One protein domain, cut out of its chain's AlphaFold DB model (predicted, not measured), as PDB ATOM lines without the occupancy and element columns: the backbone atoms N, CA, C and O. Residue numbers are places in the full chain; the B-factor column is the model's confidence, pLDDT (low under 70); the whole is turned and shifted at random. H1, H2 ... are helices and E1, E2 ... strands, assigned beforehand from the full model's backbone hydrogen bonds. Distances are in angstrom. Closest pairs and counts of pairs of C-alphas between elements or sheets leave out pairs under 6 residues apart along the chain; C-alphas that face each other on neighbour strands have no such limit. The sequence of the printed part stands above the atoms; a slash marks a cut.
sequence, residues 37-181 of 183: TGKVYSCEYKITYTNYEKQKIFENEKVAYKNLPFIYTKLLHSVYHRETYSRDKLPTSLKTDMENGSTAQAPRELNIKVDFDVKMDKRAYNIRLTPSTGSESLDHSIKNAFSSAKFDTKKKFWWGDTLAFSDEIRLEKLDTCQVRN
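Overview. This is residues 37 to 181 of the 183 residues of the protein "Putative secreted protein" of Acinetobacter baumannii (UniProt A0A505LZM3). A long, twisted sheet curls round one helix, H4, and reaches past it at one end as a narrow ribbon of E1, E3 and E8, with H3 grazing it there. At the opposite end sit the two short helices H1 and H2 and a small two-stranded sheet, E2 with E6. The 145 printed residues hold four named helices and eight named strands, in the order E1 H1 H2 E2 E3 H3 E4 E5 H4 E6 E7 E8; the class is mixed, helices and strands, and the neighbour strands are antiparallel in both sheets. The whole is elongated, 55 by 31 by 21 A, and only just loose, close to compact, with a radius of gyration of the C-alphas of 17.8 A.

Along the chain. Find C-alpha 38 at (53.092, 105.128, 150.203); from there E1, residues 38 to 49, runs 34.7 A. The large sheet also holds E3, residues 78 to 86, 26.7 A; E4, residues 110 to 118, 23.7 A; E5, residues 124 to 130; E7, residues 163 to 173, 31.1 A; and E8, residues 178 to 181, ending at C-alpha 181, (54.789, 108.701, 154.802). H4, residues 136 to 148, begins at (68.583, 96.240, 145.466) and runs 18.0 A. Look for the shorter elements at residues 50 to 57 for H1, 61 to 67 for H2, 71 to 74 for E2, 92 to 99 for H3 and 150 to 152 for E6.

Arrangement. Start at E1 in the branched sheet: E3 lies on one side of it, with N 41 and O 83 2.8 A apart, and E7 and E8 on the other side. The pairing is staggered: look for E8 beside residues 39 to 42, with N 40 and O 180 at 2.8 A, and E7 beside residues 45 to 49, with N 48 and O 170 at 2.8 A. E4 follows beside E7, with N 114 and O 167 at 2.8 A, and forms a hairpin with E5, with N 115 and O 128 at 2.9 A. H4 is on this sheet; its closest C-alphas to E3 are Leu 138 and His 81, 4.5 A, and to E5 Ser 147 and Ala 124, 4.9 A. H1 is on the sheet at a height of 5.5 A, over none of its strands. H1 and H2 only just touch, only at the corner, with 3 pairs of C-alphas within 8 A, the closest Gln 55 and Ala 64, 5.4 A; they run opposite ways at a steep tilt of 64 degrees. E2 and E6 have N 71 and O 152 at 2.8 A. H3 only grazes the large sheet, with residues 94 to 98. Every O i to N i+4 pair is within hydrogen-bond range in H2, H3 and H4, and 3 of 4 in H1.

Size, cuts and confidence. The two C-alphas farthest apart are those of Glu 99 and Trp 158, 56.4 A. The printed part has no cut, and no link is long. Expect low confidence, pLDDT under 70, at residues 90 to 109, 158 to 160 and 175 to 176; the mean of the printed part is 85.1.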
ATOM      1  N   THR A  37      49.664 107.540 150.453       80.12
ATOM      2  CA  THR A  37      49.813 106.844 149.165       80.12
ATOM      3  C   THR A  37      50.953 105.820 149.195       80.12
ATOM      4  O   THR A  37      50.920 104.812 148.486       80.12
ATOM      5  N   GLY A  38      51.939 106.014 150.075       81.38
ATOM      6  CA  GLY A  38      53.092 105.128 150.203       81.38
ATOM      7  C   GLY A  38      53.978 105.448 151.401       81.38
ATOM      8  O   GLY A  38      53.668 106.313 152.220       81.38
ATOM      9  N   LYS A  39      55.090 104.725 151.515       82.38
ATOM     10  CA  LYS A  39      56.095 104.901 152.567       82.38
ATOM     11  C   LYS A  39      57.497 104.823 151.976       82.38
ATOM     12  O   LYS A  39      57.758 103.971 151.135       82.38
ATOM     13  N   VAL A  40      58.400 105.675 152.447       83.62
ATOM     14  CA  VAL A  40      59.829 105.634 152.115       83.62
ATOM     15  C   VAL A  40      60.594 105.183 153.344       83.62
ATOM     16  O   VAL A  40      60.552 105.865 154.364       83.62
ATOM     17  N   TYR A  41      61.302 104.066 153.233       84.44
ATOM     18  CA  TYR A  41      62.301 103.637 154.203       84.44
ATOM     19  C   TYR A  41      63.676 104.173 153.796       84.44
ATOM     20  O   TYR A  41      64.025 104.161 152.615       84.44
ATOM     21  N   SER A  42      64.450 104.645 154.769       86.38
ATOM     22  CA  SER A  42      65.825 105.106 154.588       86.38
ATOM     23  C   SER A  42      66.658 104.704 155.794       86.38
ATOM     24  O   SER A  42      66.245 104.957 156.920       86.38
ATOM     25  N   CYS A  43      67.831 104.126 155.579       86.44
ATOM     26  CA  CYS A  43      68.702 103.659 156.652       86.44
ATOM     27  C   CYS A  43      70.164 103.736 156.219       86.44
ATOM     28  O   CYS A  43      70.494 103.395 155.080       86.44
ATOM     29  N   GLU A  44      71.024 104.213 157.111       90.31
ATOM     30  CA  GLU A  44      72.462 104.305 156.879       90.31
ATOM     31  C   GLU A  44      73.171 103.107 157.514       90.31
ATOM     32  O   GLU A  44      72.850 102.682 158.625       90.31
ATOM     33  N   TYR A  45      74.149 102.568 156.795       90.88
ATOM     34  CA  TYR A  45      75.018 101.501 157.258       90.88
ATOM     35  C   TYR A  45      76.460 101.973 157.181       90.88
ATOM     36  O   TYR A  45      76.919 102.418 156.126       90.88
ATOM     37  N   LYS A  46      77.206 101.805 158.269       92.88
ATOM     38  CA  LYS A  46      78.657 101.950 158.257       92.88
ATOM     39  C   LYS A  46      79.270 100.740 157.560       92.88
ATOM     40  O   LYS A  46      78.967  99.596 157.902       92.88
ATOM     41  N   ILE A  47      80.144 100.994 156.590       95.00
ATOM     42  CA  ILE A  47      80.860  99.959 155.840       95.00
ATOM     43  C   ILE A  47      82.294  99.837 156.360       95.00
ATOM     44  O   ILE A  47      83.065 100.796 156.376       95.00
ATOM     45  N   THR A  48      82.654  98.638 156.807       95.50
ATOM     46  CA  THR A  48      84.020  98.293 157.214       95.50
ATOM     47  C   THR A  48      84.650  97.426 156.135       95.50
ATOM     48  O   THR A  48      84.106  96.375 155.810       95.50
ATOM     49  N   TYR A  49      85.789  97.855 155.596       96.69
ATOM     50  CA  TYR A  49      86.530  97.139 154.557       96.69
ATOM     51  C   TYR A  49      87.659  96.335 155.196       96.69
ATOM     52  O   TYR A  49      88.564  96.920 155.799       96.69
ATOM     53  N   THR A  50      87.643  95.011 155.062       96.00
ATOM     54  CA  THR A  50      88.626  94.145 155.728       96.00
ATOM     55  C   THR A  50      90.047  94.444 155.263       96.00
ATOM     56  O   THR A  50      90.964  94.524 156.084       96.00
ATOM     57  N   ASN A  51      90.259  94.665 153.962       96.12
ATOM     58  CA  ASN A  51      91.585  95.004 153.459       96.12
ATOM     59  C   ASN A  51      92.053  96.400 153.918       96.12
ATOM     60  O   ASN A  51      93.247  96.595 154.144       96.12
ATOM     61  N   TYR A  52      91.134  97.347 154.138       96.31
ATOM     62  CA  TYR A  52      91.481  98.647 154.725       96.31
ATOM     63  C   TYR A  52      91.868  98.532 156.205       96.31
ATOM     64  O   TYR A  52      92.838  99.153 156.633       96.31
ATOM     65  N   GLU A  53      91.175  97.700 156.986       95.75
ATOM     66  CA  GLU A  53      91.576  97.435 158.374       95.75
ATOM     67  C   GLU A  53      92.963  96.778 158.433       95.75
ATOM     68  O   GLU A  53      93.804  97.192 159.229       95.75
ATOM     69  N   LYS A  54      93.271  95.847 157.517       95.50
ATOM     70  CA  LYS A  54      94.632  95.296 157.372       95.50
ATOM     71  C   LYS A  54      95.657  96.367 156.999       95.50
ATOM     72  O   LYS A  54      96.768  96.351 157.517       95.50
ATOM     73  N   GLN A  55      95.300  97.304 156.118       95.69
ATOM     74  CA  GLN A  55      96.170  98.415 155.723       95.69
ATOM     75  C   GLN A  55      96.560  99.291 156.922       95.69
ATOM     76  O   GLN A  55      97.723  99.686 157.010       95.69
ATOM     77  N   LYS A  56      95.638  99.549 157.860       94.25
ATOM     78  CA  LYS A  56      95.904 100.363 159.061       94.25
ATOM     79  C   LYS A  56      96.969  99.764 159.982       94.25
ATOM     80  O   LYS A  56      97.717 100.522 160.587       94.25
ATOM     81  N   ILE A  57      97.079  98.434 160.046       94.31
ATOM     82  CA  ILE A  57      98.049  97.728 160.907       94.31
ATOM     83  C   ILE A  57      99.499  98.095 160.552       94.31
ATOM     84  O   ILE A  57     100.371  98.074 161.411       94.31
ATOM     85  N   PHE A  58      99.777  98.440 159.292       90.94
ATOM     86  CA  PHE A  58     101.141  98.728 158.846       90.94
ATOM     87  C   PHE A  58     101.642 100.131 159.211       90.94
ATOM     88  O   PHE A  58     102.821 100.390 158.973       90.94
ATOM     89  N   GLU A  59     100.771 101.034 159.691       86.38
ATOM     90  CA  GLU A  59     101.026 102.456 160.030       86.38
ATOM     91  C   GLU A  59     101.601 103.336 158.893       86.38
ATOM     92  O   GLU A  59     101.552 104.564 158.943       86.38
ATOM     93  N   ASN A  60     102.115 102.724 157.828       90.06
ATOM     94  CA  ASN A  60     102.774 103.343 156.696       90.06
ATOM     95  C   ASN A  60     102.247 102.732 155.393       90.06
ATOM     96  O   ASN A  60     102.410 101.536 155.127       90.06
ATOM     97  N   GLU A  61     101.681 103.571 154.526       87.38
ATOM     98  CA  GLU A  61     101.089 103.129 153.258       87.38
ATOM     99  C   GLU A  61     102.089 102.443 152.322       87.38
ATOM    100  O   GLU A  61     101.723 101.497 151.627       87.38
ATOM    101  N   LYS A  62     103.369 102.848 152.319       90.62
ATOM    102  CA  LYS A  62     104.398 102.189 151.494       90.62
ATOM    103  C   LYS A  62     104.669 100.769 151.976       90.62
ATOM    104  O   LYS A  62     104.989  99.899 151.167       90.62
ATOM    105  N   VAL A  63     104.570 100.535 153.284       92.06
ATOM    106  CA  VAL A  63     104.706  99.199 153.871       92.06
ATOM    107  C   VAL A  63     103.454  98.378 153.569       92.06
ATOM    108  O   VAL A  63     103.583  97.252 153.089       92.06
ATOM    109  N   ALA A  64     102.258  98.949 153.728       92.69
ATOM    110  CA  ALA A  64     101.007  98.287 153.356       92.69
ATOM    111  C   ALA A  64     100.988  97.880 151.871       92.69
ATOM    112  O   ALA A  64     100.713  96.728 151.551       92.69
ATOM    113  N   TYR A  65     101.385  98.779 150.966       91.38
ATOM    114  CA  TYR A  65     101.466  98.530 149.521       91.38
ATOM    115  C   TYR A  65     102.390  97.357 149.159       91.38
ATOM    116  O   TYR A  65     102.134  96.614 148.210       91.38
ATOM    117  N   LYS A  66     103.477  97.161 149.916       90.75
ATOM    118  CA  LYS A  66     104.392  96.028 149.707       90.75
ATOM    119  C   LYS A  66     103.763  94.699 150.128       90.75
ATOM    120  O   LYS A  66     103.992  93.687 149.455       90.75
ATOM    121  N   ASN A  67     102.970  94.710 151.199       93.12
ATOM    122  CA  ASN A  67     102.468  93.510 151.867       93.12
ATOM    123  C   ASN A  67     101.048  93.095 151.444       93.12
ATOM    124  O   ASN A  67     100.718  91.916 151.533       93.12
ATOM    125  N   LEU A  68     100.225  94.019 150.944       94.44
ATOM    126  CA  LEU A  68      98.847  93.751 150.529       94.44
ATOM    127  C   LEU A  68      98.714  93.613 149.002       94.44
ATOM    128  O   LEU A  68      99.512  94.175 148.246       94.44
ATOM    129  N   PRO A  69      97.715  92.853 148.509       93.19
ATOM    130  CA  PRO A  69      97.459  92.723 147.072       93.19
ATOM    131  C   PRO A  69      97.032  94.053 146.436       93.19
ATOM    132  O   PRO A  69      97.346  94.310 145.271       93.19
ATOM    133  N   PHE A  70      96.341  94.888 147.205       95.25
ATOM    134  CA  PHE A  70      95.981  96.260 146.884       95.25
ATOM    135  C   PHE A  70      95.811  97.053 148.186       95.25
ATOM    136  O   PHE A  70      95.690  96.464 149.261       95.25
ATOM    137  N   ILE A  71      95.775  98.377 148.090       96.56
ATOM    138  CA  ILE A  71      95.436  99.293 149.183       96.56
ATOM    139  C   ILE A  71      94.351 100.269 148.732       96.56
ATOM    140  O   ILE A  71      94.238 100.577 147.542       96.56
ATOM    141  N   TYR A  72      93.568 100.774 149.681       96.31
ATOM    142  CA  TYR A  72      92.639 101.869 149.432       96.31
ATOM    143  C   TYR A  72      93.361 103.208 149.599       96.31
ATOM    144  O   TYR A  72      94.076 103.424 150.575       96.31
ATOM    145  N   THR A  73      93.136 104.123 148.657       95.00
ATOM    146  CA  THR A  73      93.639 105.513 148.712       95.00
ATOM    147  C   THR A  73      92.511 106.536 148.861       95.00
ATOM    148  O   THR A  73      92.740 107.678 149.247       95.00
ATOM    149  N   LYS A  74      91.271 106.134 148.559       94.56
ATOM    150  CA  LYS A  74      90.040 106.890 148.821       94.56
ATOM    151  C   LYS A  74      88.874 105.913 148.920       94.56
ATOM    152  O   LYS A  74      88.802 104.999 148.100       94.56
ATOM    153  N   LEU A  75      87.965 106.123 149.871       94.75
ATOM    154  CA  LEU A  75      86.770 105.295 150.063       94.75
ATOM    155  C   LEU A  75      85.629 106.092 150.716       94.75
ATOM    156  O   LEU A  75      85.836 107.225 151.154       94.75
ATOM    157  N   LEU A  76      84.430 105.510 150.743       94.00
ATOM    158  CA  LEU A  76      83.280 106.013 151.501       94.00
ATOM    159  C   LEU A  76      83.108 105.170 152.762       94.00
ATOM    160  O   LEU A  76      83.291 103.964 152.710       94.00
ATOM    161  N   HIS A  77      82.733 105.783 153.881       91.88
ATOM    162  CA  HIS A  77      82.592 105.078 155.163       91.88
ATOM    163  C   HIS A  77      81.157 104.637 155.477       91.88
ATOM    164  O   HIS A  77      80.946 103.889 156.432       91.88
ATOM    165  N   SER A  78      80.197 105.039 154.639       92.81
ATOM    166  CA  SER A  78      78.783 104.700 154.786       92.81
ATOM    167  C   SER A  78      78.126 104.373 153.446       92.81
ATOM    168  O   SER A  78      78.516 104.901 152.401       92.81
ATOM    169  N   VAL A  79      77.092 103.535 153.503       94.56
ATOM    170  CA  VAL A  79      76.185 103.179 152.403       94.56
ATOM    171  C   VAL A  79      74.735 103.277 152.879       94.56
ATOM    172  O   VAL A  79      74.464 103.278 154.077       94.56
ATOM    173  N   TYR A  80      73.790 103.375 151.947       91.25
ATOM    174  CA  TYR A  80      72.394 103.676 152.251       91.25
ATOM    175  C   TYR A  80      71.447 102.631 151.668       91.25
ATOM    176  O   TYR A  80      71.532 102.280 150.493       91.25
ATOM    177  N   HIS A  81      70.493 102.198 152.485       90.06
ATOM    178  CA  HIS A  81      69.314 101.448 152.065       90.06
ATOM    179  C   HIS A  81      68.162 102.436 151.935       90.06
ATOM    180  O   HIS A  81      67.772 103.057 152.924       90.06
ATOM    181  N   ARG A  82      67.614 102.593 150.727       88.62
ATOM    182  CA  ARG A  82      66.455 103.453 150.484       88.62
ATOM    183  C   ARG A  82      65.455 102.777 149.559       88.62
ATOM    184  O   ARG A  82      65.737 102.579 148.383       88.62
ATOM    185  N   GLU A  83      64.267 102.497 150.078       85.56
ATOM    186  CA  GLU A  83      63.202 101.828 149.328       85.56
ATOM    187  C   GLU A  83      61.856 102.522 149.522       85.56
ATOM    188  O   GLU A  83      61.547 103.041 150.598       85.56
ATOM    189  N   THR A  84      61.052 102.523 148.460       83.50
ATOM    190  CA  THR A  84      59.683 103.043 148.474       83.50
ATOM    191  C   THR A  84      58.716 101.875 148.388       83.50
ATOM    192  O   THR A  84      58.795 101.061 147.471       83.50
ATOM    193  N   TYR A  85      57.769 101.822 149.317       81.00
ATOM    194  CA  TYR A  85      56.748 100.788 149.385       81.00
ATOM    195  C   TYR A  85      55.357 101.401 149.249       81.00
ATOM    196  O   TYR A  85      55.085 102.496 149.749       81.00
ATOM    197  N   SER A  86      54.436 100.658 148.638       80.06
ATOM    198  CA  SER A  86      53.005 100.936 148.789       80.06
ATOM    199  C   SER A  86      52.611 100.795 150.261       80.06
ATOM    200  O   SER A  86      53.173  99.958 150.972       80.06
ATOM    201  N   ARG A  87      51.618 101.574 150.710       71.62
ATOM    202  CA  ARG A  87      51.158 101.610 152.111       71.62
ATOM    203  C   ARG A  87      51.002 100.216 152.740       71.62
ATOM    204  O   ARG A  87      51.489  99.994 153.848       71.62
ATOM    205  N   ASP A  88      50.385  99.287 152.014       72.25
ATOM    206  CA  ASP A  88      50.037  97.955 152.526       72.25
ATOM    207  C   ASP A  88      51.157  96.912 152.362       72.25
ATOM    208  O   ASP A  88      51.086  95.826 152.935       72.25
ATOM    209  N   LYS A  89      52.225  97.242 151.621       75.81
ATOM    210  CA  LYS A  89      53.310  96.316 151.244       75.81
ATOM    211  C   LYS A  89      54.590  96.468 152.070       75.81
ATOM    212  O   LYS A  89      55.608  95.888 151.707       75.81
ATOM    213  N   LEU A  90      54.571  97.233 153.165       68.31
ATOM    214  CA  LEU A  90      55.758  97.366 154.013       68.31
ATOM    215  C   LEU A  90      56.113  95.999 154.649       68.31
ATOM    216  O   LEU A  90      55.250  95.423 155.326       68.31
ATOM    217  N   PRO A  91      57.345  95.482 154.464       69.31
ATOM    218  CA  PRO A  91      57.790  94.226 155.063       69.31
ATOM    219  C   PRO A  91      57.645  94.225 156.587       69.31
ATOM    220  O   PRO A  91      57.901  95.237 157.241       69.31
ATOM    221  N   THR A  92      57.283  93.078 157.168       65.31
ATOM    222  CA  THR A  92      57.080  92.933 158.621       65.31
ATOM    223  C   THR A  92      58.317  93.328 159.423       65.31
ATOM    224  O   THR A  92      58.180  94.007 160.431       65.31
ATOM    225  N   SER A  93      59.519  93.008 158.933       61.53
ATOM    226  CA  SER A  93      60.779  93.409 159.571       61.53
ATOM    227  C   SER A  93      60.922  94.929 159.706       61.53
ATOM    228  O   SER A  93      61.370  95.405 160.742       61.53
ATOM    229  N   LEU A  94      60.472  95.690 158.700       65.50
ATOM    230  CA  LEU A  94      60.501  97.156 158.711       65.50
ATOM    231  C   LEU A  94      59.334  97.763 159.503       65.50
ATOM    232  O   LEU A  94      59.436  98.894 159.967       65.50
ATOM    233  N   LYS A  95      58.229  97.028 159.677       62.09
ATOM    234  CA  LYS A  95      57.132  97.428 160.575       62.09
ATOM    235  C   LYS A  95      57.575  97.388 162.041       62.09
ATOM    236  O   LYS A  95      57.314  98.343 162.761       62.09
ATOM    237  N   THR A  96      58.317  96.360 162.458       57.22
ATOM    238  CA  THR A  96      58.900  96.283 163.814       57.22
ATOM    239  C   THR A  96      59.886  97.415 164.108       57.22
ATOM    240  O   THR A  96      59.881  97.946 165.215       57.22
ATOM    241  N   ASP A  97      60.676  97.838 163.112       55.31
ATOM    242  CA  ASP A  97      61.564  99.004 163.236       55.31
ATOM    243  C   ASP A  97      60.777 100.312 163.505       55.31
ATOM    244  O   ASP A  97      61.299 101.222 164.150       55.31
ATOM    245  N   MET A  98      59.516 100.409 163.046       56.34
ATOM    246  CA  MET A  98      58.629 101.557 163.299       56.34
ATOM    247  C   MET A  98      57.990 101.542 164.695       56.34
ATOM    248  O   MET A  98      57.822 102.606 165.286       56.34
ATOM    249  N   GLU A  99      57.585 100.374 165.201       51.62
ATOM    250  CA  GLU A  99      56.807 100.258 166.449       51.62
ATOM    251  C   GLU A  99      57.680 100.325 167.709       51.62
ATOM    252  O   GLU A  99      57.237 100.843 168.731       51.62
ATOM    253  N   ASN A 100      58.939  99.887 167.624       49.28
ATOM    254  CA  ASN A 100      59.837  99.824 168.780       49.28
ATOM    255  C   ASN A 100      60.765 101.033 168.936       49.28
ATOM    256  O   ASN A 100      61.637 101.004 169.797       49.28
ATOM    257  N   GLY A 101      60.611 102.086 168.121       45.72
ATOM    258  CA  GLY A 101      61.442 103.287 168.235       45.72
ATOM    259  C   GLY A 101      62.938 102.957 168.257       45.72
ATOM    260  O   GLY A 101      63.600 103.149 169.270       45.72
ATOM    261  N   SER A 102      63.471 102.446 167.144       53.12
ATOM    262  CA  SER A 102      64.920 102.390 166.885       53.12
ATOM    263  C   SER A 102      65.805 101.781 167.989       53.12
ATOM    264  O   SER A 102      66.968 102.152 168.120       53.12
ATOM    265  N   THR A 103      65.321 100.835 168.786       42.38
ATOM    266  CA  THR A 103      66.201 100.116 169.712       42.38
ATOM    267  C   THR A 103      65.798  98.651 169.799       42.38
ATOM    268  O   THR A 103      64.623  98.315 169.881       42.38
ATOM    269  N   ALA A 104      66.802  97.773 169.777       36.66
ATOM    270  CA  ALA A 104      66.696  96.325 169.975       36.66
ATOM    271  C   ALA A 104      66.325  95.450 168.763       36.66
ATOM    272  O   ALA A 104      65.591  94.469 168.887       36.66
ATOM    273  N   GLN A 105      66.973  95.667 167.618       40.66
ATOM    274  CA  GLN A 105      67.390  94.511 166.823       40.66
ATOM    275  C   GLN A 105      68.891  94.613 166.598       40.66
ATOM    276  O   GLN A 105      69.356  95.580 166.001       40.66
ATOM    277  N   ALA A 106      69.639  93.656 167.163       37.03
ATOM    278  CA  ALA A 106      71.092  93.602 167.053       37.03
ATOM    279  C   ALA A 106      71.504  93.871 165.595       37.03
ATOM    280  O   ALA A 106      70.832  93.346 164.694       37.03
ATOM    281  N   PRO A 107      72.551  94.687 165.351       50.66
ATOM    282  CA  PRO A 107      73.004  94.969 164.002       50.66
ATOM    283  C   PRO A 107      73.156  93.635 163.279       50.66
ATOM    284  O   PRO A 107      73.893  92.757 163.732       50.66
ATOM    285  N   ARG A 108      72.406  93.436 162.191       57.38
ATOM    286  CA  ARG A 108      72.673  92.306 161.304       57.38
ATOM    287  C   ARG A 108      74.026  92.590 160.677       57.38
ATOM    288  O   ARG A 108      74.101  93.328 159.700       57.38
ATOM    289  N   GLU A 109      75.076  92.047 161.278       65.62
ATOM    290  CA  GLU A 109      76.395  92.037 160.672       65.62
ATOM    291  C   GLU A 109      76.301  91.186 159.409       65.62
ATOM    292  O   GLU A 109      76.167  89.961 159.451       65.62
ATOM    293  N   LEU A 110      76.288  91.859 158.265       74.31
ATOM    294  CA  LEU A 110      76.360  91.204 156.971       74.31
ATOM    295  C   LEU A 110      77.824  91.187 156.554       74.31
ATOM    296  O   LEU A 110      78.385  92.234 156.229       74.31
ATOM    297  N   ASN A 111      78.419  89.997 156.576       88.75
ATOM    298  CA  ASN A 111      79.719  89.747 155.969       88.75
ATOM    299  C   ASN A 111      79.496  89.456 154.485       88.75
ATOM    300  O   ASN A 111      78.869  88.456 154.128       88.75
ATOM    301  N   ILE A 112      79.962  90.360 153.630       94.00
ATOM    302  CA  ILE A 112      79.738  90.307 152.186       94.00
ATOM    303  C   ILE A 112      81.093  90.238 151.505       94.00
ATOM    304  O   ILE A 112      81.933  91.121 151.674       94.00
ATOM    305  N   LYS A 113      81.287  89.210 150.684       97.38
ATOM    306  CA  LYS A 113      82.406  89.166 149.753       97.38
ATOM    307  C   LYS A 113      82.079  90.054 148.556       97.38
ATOM    308  O   LYS A 113      81.024  89.909 147.935       97.38
ATOM    309  N   VAL A 114      82.987  90.961 148.227       98.00
ATOM    310  CA  VAL A 114      82.894  91.844 147.067       98.00
ATOM    311  C   VAL A 114      83.995  91.464 146.091       98.00
ATOM    312  O   VAL A 114      85.174  91.645 146.384       98.00
ATOM    313  N   ASP A 115      83.617  90.925 144.938       98.44
ATOM    314  CA  ASP A 115      84.520  90.645 143.820       98.44
ATOM    315  C   ASP A 115      84.472  91.821 142.835       98.44
ATOM    316  O   ASP A 115      83.387  92.279 142.474       98.44
ATOM    317  N   PHE A 116      85.625  92.326 142.398       97.69
ATOM    318  CA  PHE A 116      85.699  93.492 141.514       97.69
ATOM    319  C   PHE A 116      86.971  93.507 140.665       97.69
ATOM    320  O   PHE A 116      88.015  92.980 141.052       97.69
ATOM    321  N   ASP A 117      86.885  94.180 139.523       95.94
ATOM    322  CA  ASP A 117      87.987  94.369 138.591       95.94
ATOM    323  C   ASP A 117      88.516  95.795 138.707       95.94
ATOM    324  O   ASP A 117      87.778  96.758 138.508       95.94
ATOM    325  N   VAL A 118      89.800  95.962 138.997       95.00
ATOM    326  CA  VAL A 118      90.449  97.277 138.967       95.00
ATOM    327  C   VAL A 118      91.021  97.515 137.575       95.00
ATOM    328  O   VAL A 118      91.620  96.606 137.005       95.00
ATOM    329  N   LYS A 119      90.854  98.726 137.031       92.88
ATOM    330  CA  LYS A 119      91.469  99.174 135.765       92.88
ATOM    331  C   LYS A 119      92.623 100.153 136.007       92.88
ATOM    332  O   LYS A 119      92.878 100.579 137.133       92.88
ATOM    333  N   MET A 120      93.306 100.540 134.926       91.38
ATOM    334  CA  MET A 120      94.419 101.507 134.926       91.38
ATOM    335  C   MET A 120      94.069 102.864 135.563       91.38
ATOM    336  O   MET A 120      94.945 103.545 136.089       91.38
ATOM    337  N   ASP A 121      92.791 103.248 135.558       92.69
ATOM    338  CA  ASP A 121      92.276 104.462 136.202       92.69
ATOM    339  C   ASP A 121      92.147 104.351 137.733       92.69
ATOM    340  O   ASP A 121      91.671 105.289 138.383       92.69
ATOM    341  N   LYS A 122      92.578 103.217 138.306       93.75
ATOM    342  CA  LYS A 122      92.539 102.901 139.736       93.75
ATOM    343  C   LYS A 122      91.122 102.804 140.312       93.75
ATOM    344  O   LYS A 122      90.960 102.984 141.519       93.75
ATOM    345  N   ARG A 123      90.103 102.525 139.488       95.44
ATOM    346  CA  ARG A 123      88.702 102.354 139.919       95.44
ATOM    347  C   ARG A 123      88.227 100.916 139.755       95.44
ATOM    348  O   ARG A 123      88.763 100.174 138.932       95.44
ATOM    349  N   ALA A 124      87.218 100.546 140.541       96.62
ATOM    350  CA  ALA A 124      86.587  99.233 140.482       96.62
ATOM    351  C   ALA A 124      85.449  99.177 139.449       96.62
ATOM    352  O   ALA A 124      84.629 100.090 139.339       96.62
ATOM    353  N   TYR A 125      85.383  98.051 138.746       95.62
ATOM    354  CA  TYR A 125      84.410  97.676 137.726       95.62
ATOM    355  C   TYR A 125      83.923  96.245 137.983       95.62
ATOM    356  O   TYR A 125      84.483  95.536 138.819       95.62
ATOM    357  N   ASN A 126      82.873  95.815 137.274       97.00
ATOM    358  CA  ASN A 126      82.334  94.447 137.344       97.00
ATOM    359  C   ASN A 126      82.080  93.960 138.787       97.00
ATOM    360  O   ASN A 126      82.345  92.809 139.130       97.00
ATOM    361  N   ILE A 127      81.578  94.866 139.633       98.31
ATOM    362  CA  ILE A 127      81.442  94.658 141.076       98.31
ATOM    363  C   ILE A 127      80.303  93.674 141.357       98.31
ATOM    364  O   ILE A 127      79.143  93.917 141.004       98.31
ATOM    365  N   ARG A 128      80.633  92.574 142.030       98.19
ATOM    366  CA  ARG A 128      79.722  91.484 142.391       98.19
ATOM    367  C   ARG A 128      79.734  91.284 143.900       98.19
ATOM    368  O   ARG A 128      80.794  91.269 144.514       98.19
ATOM    369  N   LEU A 129      78.546  91.137 144.478       97.44
ATOM    370  CA  LEU A 129      78.344  90.927 145.910       97.44
ATOM    371  C   LEU A 129      77.949  89.470 146.141       97.44
ATOM    372  O   LEU A 129      77.132  88.927 145.395       97.44
ATOM    373  N   THR A 130      78.537  88.820 147.138       95.88
ATOM    374  CA  THR A 130      78.200  87.446 147.516       95.88
ATOM    375  C   THR A 130      78.250  87.289 149.042       95.88
ATOM    376  O   THR A 130      79.336  87.369 149.616       95.88
ATOM    377  N   PRO A 131      77.108  87.046 149.712       92.38
ATOM    378  CA  PRO A 131      75.743  87.094 149.171       92.38
ATOM    379  C   PRO A 131      75.295  88.533 148.831       92.38
ATOM    380  O   PRO A 131      75.955  89.505 149.189       92.38
ATOM    381  N   SER A 132      74.159  88.671 148.139       88.94
ATOM    382  CA  SER A 132      73.424  89.947 148.077       88.94
ATOM    383  C   SER A 132      72.887  90.310 149.469       88.94
ATOM    384  O   SER A 132      72.645  89.427 150.294       88.94
ATOM    385  N   THR A 133      72.653  91.598 149.723       87.06
ATOM    386  CA  THR A 133      72.007  92.062 150.962       87.06
ATOM    387  C   THR A 133      70.508  91.768 151.021       87.06
ATOM    388  O   THR A 133      69.891  91.934 152.073       87.06
ATOM    389  N   GLY A 134      69.903  91.359 149.901       84.81
ATOM    390  CA  GLY A 134      68.453  91.232 149.762       84.81
ATOM    391  C   GLY A 134      67.731  92.562 149.514       84.81
ATOM    392  O   GLY A 134      66.516  92.554 149.336       84.81
ATOM    393  N   SER A 135      68.458  93.686 149.461       86.38
ATOM    394  CA  SER A 135      67.957  94.995 149.036       86.38
ATOM    395  C   SER A 135      68.708  95.461 147.793       86.38
ATOM    396  O   SER A 135      69.923  95.658 147.825       86.38
ATOM    397  N   GLU A 136      67.985  95.707 146.698       89.75
ATOM    398  CA  GLU A 136      68.583  96.240 145.466       89.75
ATOM    399  C   GLU A 136      69.223  97.616 145.705       89.75
ATOM    400  O   GLU A 136      70.318  97.893 145.213       89.75
ATOM    401  N   SER A 137      68.571  98.464 146.508       91.88
ATOM    402  CA  SER A 137      69.073  99.807 146.814       91.88
ATOM    403  C   SER A 137      70.374  99.774 147.622       91.88
ATOM    404  O   SER A 137      71.297 100.539 147.333       91.88
ATOM    405  N   LEU A 138      70.479  98.856 148.591       92.69
ATOM    406  CA  LEU A 138      71.672  98.703 149.413       92.69
ATOM    407  C   LEU A 138      72.807  98.061 148.608       92.69
ATOM    408  O   LEU A 138      73.928  98.570 148.630       92.69
ATOM    409  N   ASP A 139      72.512  97.024 147.819       94.88
ATOM    410  CA  ASP A 139      73.465  96.423 146.880       94.88
ATOM    411  C   ASP A 139      74.028  97.471 145.909       94.88
ATOM    412  O   ASP A 139      75.234  97.514 145.649       94.88
ATOM    413  N   HIS A 140      73.167  98.345 145.381       96.62
ATOM    414  CA  HIS A 140      73.577  99.448 144.520       96.62
ATOM    415  C   HIS A 140      74.455 100.461 145.266       96.62
ATOM    416  O   HIS A 140      75.481 100.891 144.739       96.62
ATOM    417  N   SER A 141      74.106 100.811 146.507       96.38
ATOM    418  CA  SER A 141      74.904 101.728 147.323       96.38
ATOM    419  C   SER A 141      76.307 101.178 147.622       96.38
ATOM    420  O   SER A 141      77.289 101.907 147.479       96.38
ATOM    421  N   ILE A 142      76.431  99.877 147.919       97.38
ATOM    422  CA  ILE A 142      77.727  99.200 148.100       97.38
ATOM    423  C   ILE A 142      78.538  99.219 146.803       97.38
ATOM    424  O   ILE A 142      79.711  99.598 146.809       97.38
ATOM    425  N   LYS A 143      77.918  98.867 145.668       98.12
ATOM    426  CA  LYS A 143      78.578  98.928 144.353       98.12
ATOM    427  C   LYS A 143      79.068 100.343 144.036       98.12
ATOM    428  O   LYS A 143      80.188 100.502 143.560       98.12
ATOM    429  N   ASN A 144      78.287 101.370 144.367       97.81
ATOM    430  CA  ASN A 144      78.694 102.764 144.190       97.81
ATOM    431  C   ASN A 144      79.852 103.172 145.106       97.81
ATOM    432  O   ASN A 144      80.724 103.936 144.687       97.81
ATOM    433  N   ALA A 145      79.898 102.653 146.335       97.62
ATOM    434  CA  ALA A 145      81.023 102.891 147.232       97.62
ATOM    435  C   ALA A 145      82.329 102.317 146.661       97.62
ATOM    436  O   ALA A 145      83.352 103.001 146.673       97.62
ATOM    437  N   PHE A 146      82.288 101.111 146.084       97.81
ATOM    438  CA  PHE A 146      83.443 100.515 145.407       97.81
ATOM    439  C   PHE A 146      83.806 101.236 144.102       97.81
ATOM    440  O   PHE A 146      84.986 101.485 143.863       97.81
ATOM    441  N   SER A 147      82.831 101.627 143.275       97.00
ATOM    442  CA  SER A 147      83.108 102.344 142.018       97.00
ATOM    443  C   SER A 147      83.690 103.748 142.245       97.00
ATOM    444  O   SER A 147      84.472 104.241 141.428       97.00
ATOM    445  N   SER A 148      83.347 104.378 143.374       95.81
ATOM    446  CA  SER A 148      83.860 105.690 143.793       95.81
ATOM    447  C   SER A 148      85.196 105.615 144.538       95.81
ATOM    448  O   SER A 148      85.866 106.642 144.707       95.81
ATOM    449  N   ALA A 149      85.583 104.425 145.005       96.88
ATOM    450  CA  ALA A 149      86.846 104.201 145.687       96.88
ATOM    451  C   ALA A 149      88.033 104.262 144.713       96.88
ATOM    452  O   ALA A 149      87.898 104.090 143.498       96.88
ATOM    453  N   LYS A 150      89.222 104.515 145.269       96.56
ATOM    454  CA  LYS A 150      90.488 104.473 144.533       96.56
ATOM    455  C   LYS A 150      91.412 103.419 145.118       96.56
ATOM    456  O   LYS A 150      91.642 103.397 146.329       96.56
ATOM    457  N   PHE A 151      92.000 102.619 144.238       95.38
ATOM    458  CA  PHE A 151      92.826 101.469 144.584       95.38
ATOM    459  C   PHE A 151      94.262 101.674 144.110       95.38
ATOM    460  O   PHE A 151      94.487 102.171 143.010       95.38
ATOM    461  N   ASP A 152      95.241 101.257 144.904       93.81
ATOM    462  CA  ASP A 152      96.613 101.102 144.419       93.81
ATOM    463  C   ASP A 152      97.064  99.652 144.539       93.81
ATOM    464  O   ASP A 152      96.715  98.960 145.493       93.81
ATOM    465  N   THR A 153      97.834  99.175 143.566       91.75
ATOM    466  CA  THR A 153      98.337  97.802 143.545       91.75
ATOM    467  C   THR A 153      99.714  97.724 142.903       91.75
ATOM    468  O   THR A 153     100.039  98.465 141.976       91.75
ATOM    469  N   LYS A 154     100.533  96.790 143.395       86.44
ATOM    470  CA  LYS A 154     101.818  96.415 142.786       86.44
ATOM    471  C   LYS A 154     101.664  95.536 141.549       86.44
ATOM    472  O   LYS A 154     102.631  95.336 140.813       86.44
ATOM    473  N   LYS A 155     100.473  94.966 141.336       84.19
ATOM    474  CA  LYS A 155     100.196  94.155 140.155       84.19
ATOM    475  C   LYS A 155     100.236  95.056 138.921       84.19
ATOM    476  O   LYS A 155      99.584  96.092 138.852       84.19
ATOM    477  N   LYS A 156     101.034  94.646 137.944       80.88
ATOM    478  CA  LYS A 156     101.170  95.318 136.657       80.88
ATOM    479  C   LYS A 156      99.998  94.932 135.752       80.88
ATOM    480  O   LYS A 156      99.748  93.744 135.571       80.88
ATOM    481  N   PHE A 157      99.363  95.909 135.107       79.25
ATOM    482  CA  PHE A 157      98.311  95.722 134.086       79.25
ATOM    483  C   PHE A 157      98.814  95.119 132.760       79.25
ATOM    484  O   PHE A 157      98.176  95.219 131.724       79.25
ATOM    485  N   TRP A 158      99.992  94.497 132.758       64.56
ATOM    486  CA  TRP A 158     100.633  93.989 131.544       64.56
ATOM    487  C   TRP A 158     100.020  92.654 131.079       64.56
ATOM    488  O   TRP A 158     100.353  92.178 130.001       64.56
ATOM    489  N   TRP A 159      99.114  92.069 131.874       54.78
ATOM    490  CA  TRP A 159      98.440  90.790 131.614       54.78
ATOM    491  C   TRP A 159      96.943  90.940 131.268       54.78
ATOM    492  O   TRP A 159      96.191  89.978 131.402       54.78
ATOM    493  N   GLY A 160      96.500  92.132 130.846       67.50
ATOM    494  CA  GLY A 160      95.120  92.411 130.422       67.50
ATOM    495  C   GLY A 160      94.606  93.785 130.866       67.50
ATOM    496  O   GLY A 160      95.273  94.502 131.608       67.50
ATOM    497  N   ASP A 161      93.388  94.138 130.449       81.56
ATOM    498  CA  ASP A 161      92.790  95.465 130.702       81.56
ATOM    499  C   ASP A 161      92.375  95.697 132.166       81.56
ATOM    500  O   ASP A 161      92.062  96.821 132.571       81.56
ATOM    501  N   THR A 162      92.327  94.628 132.965       90.06
ATOM    502  CA  THR A 162      91.813  94.632 134.337       90.06
ATOM    503  C   THR A 162      92.606  93.704 135.252       90.06
ATOM    504  O   THR A 162      93.250  92.752 134.813       90.06
ATOM    505  N   LEU A 163      92.536  93.977 136.554       93.62
ATOM    506  CA  LEU A 163      93.056  93.133 137.620       93.62
ATOM    507  C   LEU A 163      91.916  92.743 138.558       93.62
ATOM    508  O   LEU A 163      91.336  93.606 139.214       93.62
ATOM    509  N   ALA A 164      91.635  91.445 138.653       94.62
ATOM    510  CA  ALA A 164      90.615  90.929 139.556       94.62
ATOM    511  C   ALA A 164      91.105  90.927 141.015       94.62
ATOM    512  O   ALA A 164      92.206  90.446 141.332       94.62
ATOM    513  N   PHE A 165      90.257  91.439 141.902       96.25
ATOM    514  CA  PHE A 165      90.444  91.463 143.344       96.25
ATOM    515  C   PHE A 165      89.161  91.070 144.069       96.25
ATOM    516  O   PHE A 165      88.072  91.014 143.497       96.25
ATOM    517  N   SER A 166      89.319  90.804 145.360       97.25
ATOM    518  CA  SER A 166      88.210  90.610 146.272       97.25
ATOM    519  C   SER A 166      88.519  91.260 147.614       97.25
ATOM    520  O   SER A 166      89.677  91.262 148.042       97.25
ATOM    521  N   ASP A 167      87.489  91.806 148.254       97.50
ATOM    522  CA  ASP A 167      87.516  92.193 149.663       97.50
ATOM    523  C   ASP A 167      86.299  91.619 150.392       97.50
ATOM    524  O   ASP A 167      85.255  91.369 149.789       97.50
ATOM    525  N   GLU A 168      86.430  91.449 151.699       97.12
ATOM    526  CA  GLU A 168      85.303  91.175 152.583       97.12
ATOM    527  C   GLU A 168      84.909  92.476 153.273       97.12
ATOM    528  O   GLU A 168      85.753  93.175 153.839       97.12
ATOM    529  N   ILE A 169      83.624  92.811 153.239       96.25
ATOM    530  CA  ILE A 169      83.089  93.965 153.955       96.25
ATOM    531  C   ILE A 169      82.141  93.516 155.053       96.25
ATOM    532  O   ILE A 169      81.441  92.511 154.917       96.25
ATOM    533  N   ARG A 170      82.081  94.319 156.112       94.62
ATOM    534  CA  ARG A 170      81.079  94.205 157.168       94.62
ATOM    535  C   ARG A 170      80.213  95.454 157.182       94.62
ATOM    536  O   ARG A 170      80.742  96.568 157.159       94.62
ATOM    537  N   LEU A 171      78.898  95.263 157.232       91.38
ATOM    538  CA  LEU A 171      77.927  96.347 157.376       91.38
ATOM    539  C   LEU A 171      77.390  96.404 158.805       91.38
ATOM    540  O   LEU A 171      76.963  95.391 159.354       91.38
ATOM    541  N   GLU A 172      77.375  97.605 159.373       88.50
ATOM    542  CA  GLU A 172      76.831  97.905 160.696       88.50
ATOM    543  C   GLU A 172      75.682  98.911 160.528       88.50
ATOM    544  O   GLU A 172      75.894 100.009 160.009       88.50
ATOM    545  N   LYS A 173      74.455  98.522 160.903       84.88
ATOM    546  CA  LYS A 173      73.266  99.393 160.836       84.88
ATOM    547  C   LYS A 173      73.430 100.528 161.852       84.88
ATOM    548  O   LYS A 173      73.679 100.244 163.018       84.88
ATOM    549  N   LEU A 174      73.286 101.779 161.415       81.94
ATOM    550  CA  LEU A 174      73.299 102.941 162.308       81.94
ATOM    551  C   LEU A 174      71.878 103.241 162.813       81.94
ATOM    552  O   LEU A 174      70.903 102.983 162.109       81.94
ATOM    553  N   ASP A 175      71.750 103.828 164.005       68.88
ATOM    554  CA  ASP A 175      70.468 104.065 164.706       68.88
ATOM    555  C   ASP A 175      69.549 105.126 164.048       68.88
ATOM    556  O   ASP A 175      68.612 105.637 164.653       68.88
ATOM    557  N   THR A 176      69.804 105.520 162.801       68.00
ATOM    558  CA  THR A 176      69.162 106.667 162.132       68.00
ATOM    559  C   THR A 176      68.122 106.263 161.087       68.00
ATOM    560  O   THR A 176      67.784 107.054 160.203       68.00
ATOM    561  N   CYS A 177      67.589 105.043 161.154       77.69
ATOM    562  CA  CYS A 177      66.689 104.533 160.121       77.69
ATOM    563  C   CYS A 177      65.289 105.156 160.254       77.69
ATOM    564  O   CYS A 177      64.693 105.191 161.327       77.69
ATOM    565  N   GLN A 178      64.769 105.695 159.153       79.25
ATOM    566  CA  GLN A 178      63.541 106.486 159.110       79.25
ATOM    567  C   GLN A 178      62.535 105.882 158.139       79.25
ATOM    568  O   GLN A 178      62.886 105.475 157.031       79.25
ATOM    569  N   VAL A 179      61.259 105.929 158.524       76.12
ATOM    570  CA  VAL A 179      60.133 105.715 157.613       76.12
ATOM    571  C   VAL A 179      59.355 107.017 157.479       76.12
ATOM    572  O   VAL A 179      58.893 107.577 158.470       76.12
ATOM    573  N   ARG A 180      59.202 107.504 156.247       79.69
ATOM    574  CA  ARG A 180      58.427 108.711 155.932       79.69
ATOM    575  C   ARG A 180      57.179 108.336 155.149       79.69
ATOM    576  O   ARG A 180      57.268 107.593 154.174       79.69
ATOM    577  N   ASN A 181      56.025 108.851 155.565       79.56
ATOM    578  CA  ASN A 181      54.789 108.701 154.802       79.56
ATOM    579  C   ASN A 181      54.839 109.589 153.555       79.56
ATOM    580  O   ASN A 181      55.317 110.722 153.607       79.56
TER     581      ASN A 181